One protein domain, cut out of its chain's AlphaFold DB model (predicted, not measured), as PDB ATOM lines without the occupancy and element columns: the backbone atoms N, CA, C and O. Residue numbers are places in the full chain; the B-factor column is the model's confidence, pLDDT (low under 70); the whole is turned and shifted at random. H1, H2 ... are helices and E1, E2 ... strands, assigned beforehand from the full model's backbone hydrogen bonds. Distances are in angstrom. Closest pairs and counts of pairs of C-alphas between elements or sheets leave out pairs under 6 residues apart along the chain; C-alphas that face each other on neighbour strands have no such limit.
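What this domain is: This is residues 346 to 353, 402 to 413 and 436 to 479 of the 501 residues of a protein of Piromyces sp. (strain E2) (UniProt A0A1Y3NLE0). A two-stranded parallel ribbon of E1 and E2 has one short helix, H1, crossing over it mainly at E1, and E2 runs on into a small hairpin, E3 and E4, whose tip, residues 453 to 458, sticks out at one end. From the hairpin a long stretch with no named element, residues 461 to 479, runs back past the ribbon and the helix to the other end of the elongated outline. The printed part has 64 residues, with one named helix and four named strands in the order E1, H1, E2, E3, E4; the class is mixed, helices and strands, with 28 residues, under half, in named elements. The two-strand sheets are E1 with E2, parallel, and E3 with E4, antiparallel. The whole is only just loose, close to compact, with a radius of gyration of the C-alphas of 13.3 A and spans of 41 by 26 by 19 A.

Where its parts are: E1 is residues 346 to 351, 16.5 A long, and begins at C-alpha 346 at (157.822, 134.559, 156.421). H1 is residues 403 to 411, 12.7 A long, with C-alpha 403 at (158.380, 146.753, 167.726). E2, residues 443 to 449, is the longest strand at 19.1 A. E3, residues 451 to 453, and E4, residues 458 to 460, measure 6.6 A and 7.0 A. E4 ends at C-alpha 460 at (145.675, 138.390, 177.144).

How they stand to each other: E1 and E2 are parallel neighbours, with 25 degrees between their directions. The C-alphas of Ser 349 and Ser 447 face each other at 4.6 A, and N 348 and O 445 are within hydrogen-bond range at 2.8 A. H1 and E1 have 6 pairs of C-alphas within 8 A, the closest being those of Leu 350 and Cys 406 at 6.1 A. In H1 every O i to N i+4 pair is within hydrogen-bond range. E2 runs on into E3 across a break of 1 residue, at 42 degrees, and the two meet only through their link. E3 and E4 form a hairpin, antiparallel at 157 degrees, with N 452 and O 459 within hydrogen-bond range at 2.9 A. E3 and E4 are both apart from E1 and from H1.

The domain as a whole: The two C-alphas farthest apart, those of Ile 456 and Pro 479, are 41.8 A from each other. Residues 354 to 401 are not printed, with 11.2 A from C-alpha 353 to C-alpha 402 across the cut. Residues 414 to 435 are not printed either, with 9.8 A from C-alpha 413 to C-alpha 436. The links printed whole, E2 to E3 and E3 to E4, are tight. The mean pLDDT of the printed part is 88.9, and no printed residue is under 70.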
ATOM      1  N   MET A 346     157.179 135.100 155.220       87.75
ATOM      2  CA  MET A 346     157.822 134.559 156.421       87.75
ATOM      3  C   MET A 346     156.994 134.961 157.629       87.75
ATOM      4  O   MET A 346     156.630 136.129 157.745       87.75
ATOM      5  N   ASP A 347     156.740 134.014 158.525       89.19
ATOM      6  CA  ASP A 347     156.137 134.303 159.819       89.19
ATOM      7  C   ASP A 347     157.212 134.542 160.882       89.19
ATOM      8  O   ASP A 347     158.162 133.765 161.011       89.19
ATOM      9  N   LEU A 348     157.046 135.617 161.648       90.31
ATOM     10  CA  LEU A 348     157.900 135.970 162.768       90.31
ATOM     11  C   LEU A 348     157.042 136.236 164.005       90.31
ATOM     12  O   LEU A 348     156.390 137.271 164.125       90.31
ATOM     13  N   SER A 349     157.083 135.299 164.947       92.12
ATOM     14  CA  SER A 349     156.340 135.382 166.203       92.12
ATOM     15  C   SER A 349     157.196 135.993 167.320       92.12
ATOM     16  O   SER A 349     158.153 135.368 167.783       92.12
ATOM     17  N   LEU A 350     156.844 137.196 167.774       90.62
ATOM     18  CA  LEU A 350     157.604 137.991 168.741       90.62
ATOM     19  C   LEU A 350     156.968 137.986 170.132       90.62
ATOM     20  O   LEU A 350     155.758 138.151 170.285       90.62
ATOM     21  N   ASP A 351     157.805 137.840 171.156       88.12
ATOM     22  CA  ASP A 351     157.386 137.899 172.553       88.12
ATOM     23  C   ASP A 351     157.203 139.348 173.028       88.12
ATOM     24  O   ASP A 351     158.046 140.220 172.795       88.12
ATOM     25  N   ILE A 352     156.106 139.587 173.749       83.44
ATOM     26  CA  ILE A 352     155.799 140.860 174.402       83.44
ATOM     27  C   ILE A 352     156.025 140.649 175.891       83.44
ATOM     28  O   ILE A 352     155.179 140.103 176.589       83.44
ATOM     29  N   LYS A 353     157.199 141.018 176.388       72.06
ATOM     30  CA  LYS A 353     157.471 140.983 177.824       72.06
ATOM     31  C   LYS A 353     158.055 142.315 178.228       72.06
ATOM     32  O   LYS A 353     159.067 142.735 177.666       72.06
ATOM     33  N   THR A 402     158.264 149.318 171.928       92.06
ATOM     34  CA  THR A 402     158.307 149.425 170.464       92.06
ATOM     35  C   THR A 402     158.466 148.058 169.799       92.06
ATOM     36  O   THR A 402     158.945 147.097 170.399       92.06
ATOM     37  N   LEU A 403     158.109 147.960 168.514       93.38
ATOM     38  CA  LEU A 403     158.380 146.753 167.726       93.38
ATOM     39  C   LEU A 403     159.887 146.436 167.639       93.38
ATOM     40  O   LEU A 403     160.274 145.267 167.608       93.38
ATOM     41  N   ALA A 404     160.738 147.466 167.630       92.31
ATOM     42  CA  ALA A 404     162.188 147.293 167.643       92.31
ATOM     43  C   ALA A 404     162.661 146.615 168.938       92.31
ATOM     44  O   ALA A 404     163.513 145.734 168.880       92.31
ATOM     45  N   ASP A 405     162.065 146.935 170.091       91.62
ATOM     46  CA  ASP A 405     162.383 146.272 171.364       91.62
ATOM     47  C   ASP A 405     162.055 144.775 171.320       91.62
ATOM     48  O   ASP A 405     162.851 143.942 171.762       91.62
ATOM     49  N   CYS A 406     160.918 144.416 170.718       93.56
ATOM     50  CA  CYS A 406     160.538 143.021 170.498       93.56
ATOM     51  C   CYS A 406     161.536 142.279 169.585       93.56
ATOM     52  O   CYS A 406     161.908 141.142 169.877       93.56
ATOM     53  N   LEU A 407     162.006 142.914 168.505       93.50
ATOM     54  CA  LEU A 407     162.989 142.336 167.573       93.50
ATOM     55  C   LEU A 407     164.392 142.223 168.179       93.50
ATOM     56  O   LEU A 407     165.072 141.209 168.004       93.50
ATOM     57  N   ASN A 408     164.809 143.235 168.939       91.69
ATOM     58  CA  ASN A 408     166.038 143.194 169.723       91.69
ATOM     59  C   ASN A 408     166.005 141.981 170.647       91.69
ATOM     60  O   ASN A 408     166.889 141.135 170.583       91.69
ATOM     61  N   ARG A 409     164.931 141.825 171.428       90.06
ATOM     62  CA  ARG A 409     164.769 140.680 172.328       90.06
ATOM     63  C   ARG A 409     164.790 139.341 171.595       90.06
ATOM     64  O   ARG A 409     165.435 138.415 172.069       90.06
ATOM     65  N   PHE A 410     164.139 139.251 170.437       92.50
ATOM     66  CA  PHE A 410     164.153 138.044 169.608       92.50
ATOM     67  C   PHE A 410     165.569 137.633 169.168       92.50
ATOM     68  O   PHE A 410     165.843 136.448 169.007       92.50
ATOM     69  N   THR A 411     166.476 138.597 168.989       92.62
ATOM     70  CA  THR A 411     167.848 138.362 168.508       92.62
ATOM     71  C   THR A 411     168.920 138.397 169.600       92.62
ATOM     72  O   THR A 411     170.104 138.223 169.300       92.62
ATOM     73  N   VAL A 412     168.544 138.577 170.870       90.56
ATOM     74  CA  VAL A 412     169.484 138.540 172.000       90.56
ATOM     75  C   VAL A 412     170.024 137.112 172.204       90.56
ATOM     76  O   VAL A 412     169.258 136.151 172.118       90.56
ATOM     77  N   PRO A 413     171.330 136.934 172.488       88.69
ATOM     78  CA  PRO A 413     171.869 135.646 172.912       88.69
ATOM     79  C   PRO A 413     171.296 135.214 174.268       88.69
ATOM     80  O   PRO A 413     171.418 135.922 175.267       88.69
ATOM     81  N   SER A 436     168.599 134.696 164.529       92.81
ATOM     82  CA  SER A 436     168.855 135.758 163.554       92.81
ATOM     83  C   SER A 436     168.131 135.484 162.241       92.81
ATOM     84  O   SER A 436     167.808 134.337 161.922       92.81
ATOM     85  N   LEU A 437     167.901 136.540 161.462       91.69
ATOM     86  CA  LEU A 437     167.292 136.443 160.139       91.69
ATOM     87  C   LEU A 437     168.370 136.128 159.094       91.69
ATOM     88  O   LEU A 437     169.218 136.962 158.776       91.69
ATOM     89  N   LYS A 438     168.340 134.910 158.546       88.06
ATOM     90  CA  LYS A 438     169.291 134.484 157.504       88.06
ATOM     91  C   LYS A 438     168.963 135.087 156.136       88.06
ATOM     92  O   LYS A 438     169.862 135.473 155.395       88.06
ATOM     93  N   THR A 439     167.678 135.132 155.799       83.25
ATOM     94  CA  THR A 439     167.130 135.649 154.539       83.25
ATOM     95  C   THR A 439     165.834 136.386 154.840       83.25
ATOM     96  O   THR A 439     165.089 135.945 155.710       83.25
ATOM     97  N   LEU A 440     165.551 137.476 154.129       88.69
ATOM     98  CA  LEU A 440     164.311 138.237 154.294       88.69
ATOM     99  C   LEU A 440     163.311 137.876 153.184       88.69
ATOM    100  O   LEU A 440     163.733 137.753 152.031       88.69
ATOM    101  N   PRO A 441     162.016 137.690 153.503       89.56
ATOM    102  CA  PRO A 441     160.982 137.477 152.492       89.56
ATOM    103  C   PRO A 441     160.599 138.801 151.804       89.56
ATOM    104  O   PRO A 441     160.844 139.877 152.354       89.56
ATOM    105  N   PRO A 442     159.898 138.749 150.660       90.12
ATOM    106  CA  PRO A 442     159.200 139.915 150.123       90.12
ATOM    107  C   PRO A 442     158.085 140.431 151.049       90.12
ATOM    108  O   PRO A 442     157.830 141.632 151.079       90.12
ATOM    109  N   VAL A 443     157.419 139.538 151.797       92.00
ATOM    110  CA  VAL A 443     156.384 139.893 152.779       92.00
ATOM    111  C   VAL A 443     156.709 139.260 154.130       92.00
ATOM    112  O   VAL A 443     156.723 138.037 154.270       92.00
ATOM    113  N   LEU A 444     156.964 140.092 155.139       93.19
ATOM    114  CA  LEU A 444     157.171 139.652 156.517       93.19
ATOM    115  C   LEU A 444     155.859 139.772 157.300       93.19
ATOM    116  O   LEU A 444     155.331 140.870 157.465       93.19
ATOM    117  N   CYS A 445     155.358 138.648 157.803       93.62
ATOM    118  CA  CYS A 445     154.236 138.592 158.730       93.62
ATOM    119  C   CYS A 445     154.784 138.607 160.159       93.62
ATOM    120  O   CYS A 445     155.587 137.750 160.518       93.62
ATOM    121  N   ILE A 446     154.366 139.577 160.971       94.31
ATOM    122  CA  ILE A 446     154.776 139.667 162.376       94.31
ATOM    123  C   ILE A 446     153.575 139.341 163.254       94.31
ATOM    124  O   ILE A 446     152.596 140.087 163.279       94.31
ATOM    125  N   SER A 447     153.675 138.244 163.997       93.56
ATOM    126  CA  SER A 447     152.706 137.861 165.017       93.56
ATOM    127  C   SER A 447     153.229 138.271 166.387       93.56
ATOM    128  O   SER A 447     154.356 137.957 166.765       93.56
ATOM    129  N   LEU A 448     152.428 139.009 167.146       93.50
ATOM    130  CA  LEU A 448     152.769 139.396 168.509       93.50
ATOM    131  C   LEU A 448     152.131 138.389 169.464       93.50
ATOM    132  O   LEU A 448     150.905 138.278 169.508       93.50
ATOM    133  N   LYS A 449     152.942 137.680 170.254       91.25
ATOM    134  CA  LYS A 449     152.471 136.679 171.221       91.25
ATOM    135  C   LYS A 449     151.782 137.363 172.403       91.25
ATOM    136  O   LYS A 449     152.375 137.590 173.455       91.25
ATOM    137  N   ARG A 450     150.512 137.726 172.214       89.94
ATOM    138  CA  ARG A 450     149.678 138.470 173.173       89.94
ATOM    139  C   ARG A 450     149.014 137.580 174.221       89.94
ATOM    140  O   ARG A 450     147.905 137.869 174.665       89.94
ATOM    141  N   PHE A 451     149.672 136.501 174.612       87.06
ATOM    142  CA  PHE A 451     149.152 135.557 175.586       87.06
ATOM    143  C   PHE A 451     150.235 135.204 176.594       87.06
ATOM    144  O   PHE A 451     151.371 134.902 176.235       87.06
ATOM    145  N   GLU A 452     149.859 135.210 177.866       83.00
ATOM    146  CA  GLU A 452     150.690 134.714 178.950       83.00
ATOM    147  C   GLU A 452     149.996 133.525 179.610       83.00
ATOM    148  O   GLU A 452     148.799 133.567 179.922       83.00
ATOM    149  N   HIS A 453     150.757 132.450 179.799       79.38
ATOM    150  CA  HIS A 453     150.295 131.255 180.484       79.38
ATOM    151  C   HIS A 453     150.953 131.178 181.858       79.38
ATOM    152  O   HIS A 453     152.145 130.903 181.975       79.38
ATOM    153  N   SER A 454     150.157 131.423 182.893       73.38
ATOM    154  CA  SER A 454     150.490 131.030 184.258       73.38
ATOM    155  C   SER A 454     149.956 129.617 184.510       73.38
ATOM    156  O   SER A 454     149.081 129.144 183.785       73.38
ATOM    157  N   HIS A 455     150.433 128.953 185.567       71.62
ATOM    158  CA  HIS A 455     150.014 127.596 185.953       71.62
ATOM    159  C   HIS A 455     148.490 127.429 186.110       71.62
ATOM    160  O   HIS A 455     147.998 126.306 186.103       71.62
ATOM    161  N   ILE A 456     147.750 128.533 186.265       70.56
ATOM    162  CA  ILE A 456     146.313 128.545 186.569       70.56
ATOM    163  C   ILE A 456     145.509 129.340 185.525       70.56
ATOM    164  O   ILE A 456     144.354 129.020 185.261       70.56
ATOM    165  N   THR A 457     146.096 130.362 184.894       75.44
ATOM    166  CA  THR A 457     145.360 131.313 184.049       75.44
ATOM    167  C   THR A 457     146.045 131.541 182.707       75.44
ATOM    168  O   THR A 457     147.267 131.661 182.616       75.44
ATOM    169  N   LYS A 458     145.236 131.652 181.651       82.50
ATOM    170  CA  LYS A 458     145.642 132.207 180.356       82.50
ATOM    171  C   LYS A 458     145.138 133.641 180.304       82.50
ATOM    172  O   LYS A 458     143.936 133.857 180.430       82.50
ATOM    173  N   THR A 459     146.038 134.605 180.167       85.69
ATOM    174  CA  THR A 459     145.678 136.031 180.145       85.69
ATOM    175  C   THR A 459     146.149 136.676 178.852       85.69
ATOM    176  O   THR A 459     147.167 136.278 178.282       85.69
ATOM    177  N   LYS A 460     145.367 137.636 178.358       88.62
ATOM    178  CA  LYS A 460     145.675 138.390 177.144       88.62
ATOM    179  C   LYS A 460     146.540 139.597 177.500       88.62
ATOM    180  O   LYS A 460     146.224 140.326 178.434       88.62
ATOM    181  N   ILE A 461     147.596 139.824 176.725       87.81
ATOM    182  CA  ILE A 461     148.482 140.983 176.873       87.81
ATOM    183  C   ILE A 461     147.930 142.129 176.024       87.81
ATOM    184  O   ILE A 461     148.037 142.131 174.789       87.81
ATOM    185  N   GLU A 462     147.342 143.116 176.694       88.44
ATOM    186  CA  GLU A 462     146.715 144.281 176.053       88.44
ATOM    187  C   GLU A 462     147.659 145.479 175.901       88.44
ATOM    188  O   GLU A 462     147.263 146.509 175.361       88.44
ATOM    189  N   THR A 463     148.928 145.331 176.299       88.56
ATOM    190  CA  THR A 463     149.949 146.378 176.198       88.56
ATOM    191  C   THR A 463     150.039 146.946 174.783       88.56
ATOM    192  O   THR A 463     150.153 146.208 173.789       88.56
ATOM    193  N   MET A 464     149.996 148.275 174.701       90.19
ATOM    194  CA  MET A 464     150.169 149.011 173.457       90.19
ATOM    195  C   MET A 464     151.612 148.865 172.970       90.19
ATOM    196  O   MET A 464     152.552 149.002 173.747       90.19
ATOM    197  N   ILE A 465     151.784 148.583 171.679       91.12
ATOM    198  CA  ILE A 465     153.106 148.473 171.056       91.12
ATOM    199  C   ILE A 465     153.176 149.459 169.906       91.12
ATOM    200  O   ILE A 465     152.321 149.443 169.018       91.12
ATOM    201  N   LYS A 466     154.208 150.301 169.910       92.88
ATOM    202  CA  LYS A 466     154.447 151.267 168.840       92.88
ATOM    203  C   LYS A 466     155.069 150.560 167.637       92.88
ATOM    204  O   LYS A 466     156.193 150.057 167.710       92.88
ATOM    205  N   ILE A 467     154.332 150.536 166.531       93.81
ATOM    206  CA  ILE A 467     154.771 149.976 165.248       93.81
ATOM    207  C   ILE A 467     155.163 151.145 164.333       93.81
ATOM    208  O   ILE A 467     154.334 152.033 164.118       93.81
ATOM    209  N   PRO A 468     156.405 151.200 163.824       93.19
ATOM    210  CA  PRO A 468     156.820 152.255 162.908       93.19
ATOM    211  C   PRO A 468     156.267 152.014 161.494       93.19
ATOM    212  O   PRO A 468     156.017 150.875 161.104       93.19
ATOM    213  N   CYS A 469     156.115 153.082 160.707       92.06
ATOM    214  CA  CYS A 469     155.752 152.967 159.288       92.06
ATOM    215  C   CYS A 469     156.873 152.335 158.447       92.06
ATOM    216  O   CYS A 469     156.592 151.637 157.478       92.06
ATOM    217  N   GLU A 470     158.129 152.563 158.836       92.56
ATOM    218  CA  GLU A 470     159.320 151.993 158.206       92.56
ATOM    219  C   GLU A 470     160.120 151.199 159.241       92.56
ATOM    220  O   GLU A 470     160.303 151.641 160.376       92.56
ATOM    221  N   LEU A 471     160.591 150.012 158.859       92.31
ATOM    222  CA  LEU A 471     161.303 149.096 159.744       92.31
ATOM    223  C   LEU A 471     162.602 148.632 159.081       92.31
ATOM    224  O   LEU A 471     162.567 147.898 158.094       92.31
ATOM    225  N   ASP A 472     163.743 149.022 159.649       91.56
ATOM    226  CA  ASP A 472     165.042 148.490 159.240       91.56
ATOM    227  C   ASP A 472     165.303 147.137 159.913       91.56
ATOM    228  O   ASP A 472     165.376 147.030 161.140       91.56
ATOM    229  N   LEU A 473     165.445 146.091 159.096       93.69
ATOM    230  CA  LEU A 473     165.734 144.736 159.559       93.69
ATOM    231  C   LEU A 473     167.230 144.400 159.575       93.69
ATOM    232  O   LEU A 473     167.606 143.346 160.089       93.69
ATOM    233  N   THR A 474     168.082 145.281 159.043       90.38
ATOM    234  CA  THR A 474     169.534 145.080 158.916       90.38
ATOM    235  C   THR A 474     170.198 144.639 160.225       90.38
ATOM    236  O   THR A 474     170.970 143.669 160.169       90.38
ATOM    237  N   PRO A 475     169.889 145.227 161.404       92.12
ATOM    238  CA  PRO A 475     170.525 144.846 162.671       92.12
ATOM    239  C   PRO A 475     170.233 143.404 163.104       92.12
ATOM    240  O   PRO A 475     171.039 142.797 163.803       92.12
ATOM    241  N   TYR A 476     169.107 142.840 162.661       93.31
ATOM    242  CA  TYR A 476     168.603 141.532 163.093       93.31
ATOM    243  C   TYR A 476     169.034 140.382 162.170       93.31
ATOM    244  O   TYR A 476     168.649 139.225 162.374       93.31
ATOM    245  N   THR A 477     169.815 140.683 161.129       93.19
ATOM    246  CA  THR A 477     170.283 139.684 160.162       93.19
ATOM    247  C   THR A 477     171.543 138.958 160.633       93.19
ATOM    248  O   THR A 477     172.381 139.519 161.341       93.19
ATOM    249  N   SER A 478     171.712 137.699 160.212       89.50
ATOM    250  CA  SER A 478     172.881 136.892 160.593       89.50
ATOM    251  C   SER A 478     174.228 137.550 160.240       89.50
ATOM    252  O   SER A 478     175.111 137.527 161.095       89.50
ATOM    253  N   PRO A 479     174.431 138.150 159.043       86.69
ATOM    254  CA  PRO A 479     175.693 138.816 158.712       86.69
ATOM    255  C   PRO A 479     176.027 139.966 159.667       86.69
ATOM    256  O   PRO A 479     177.135 140.003 160.197       86.69
TER     257      PRO A 479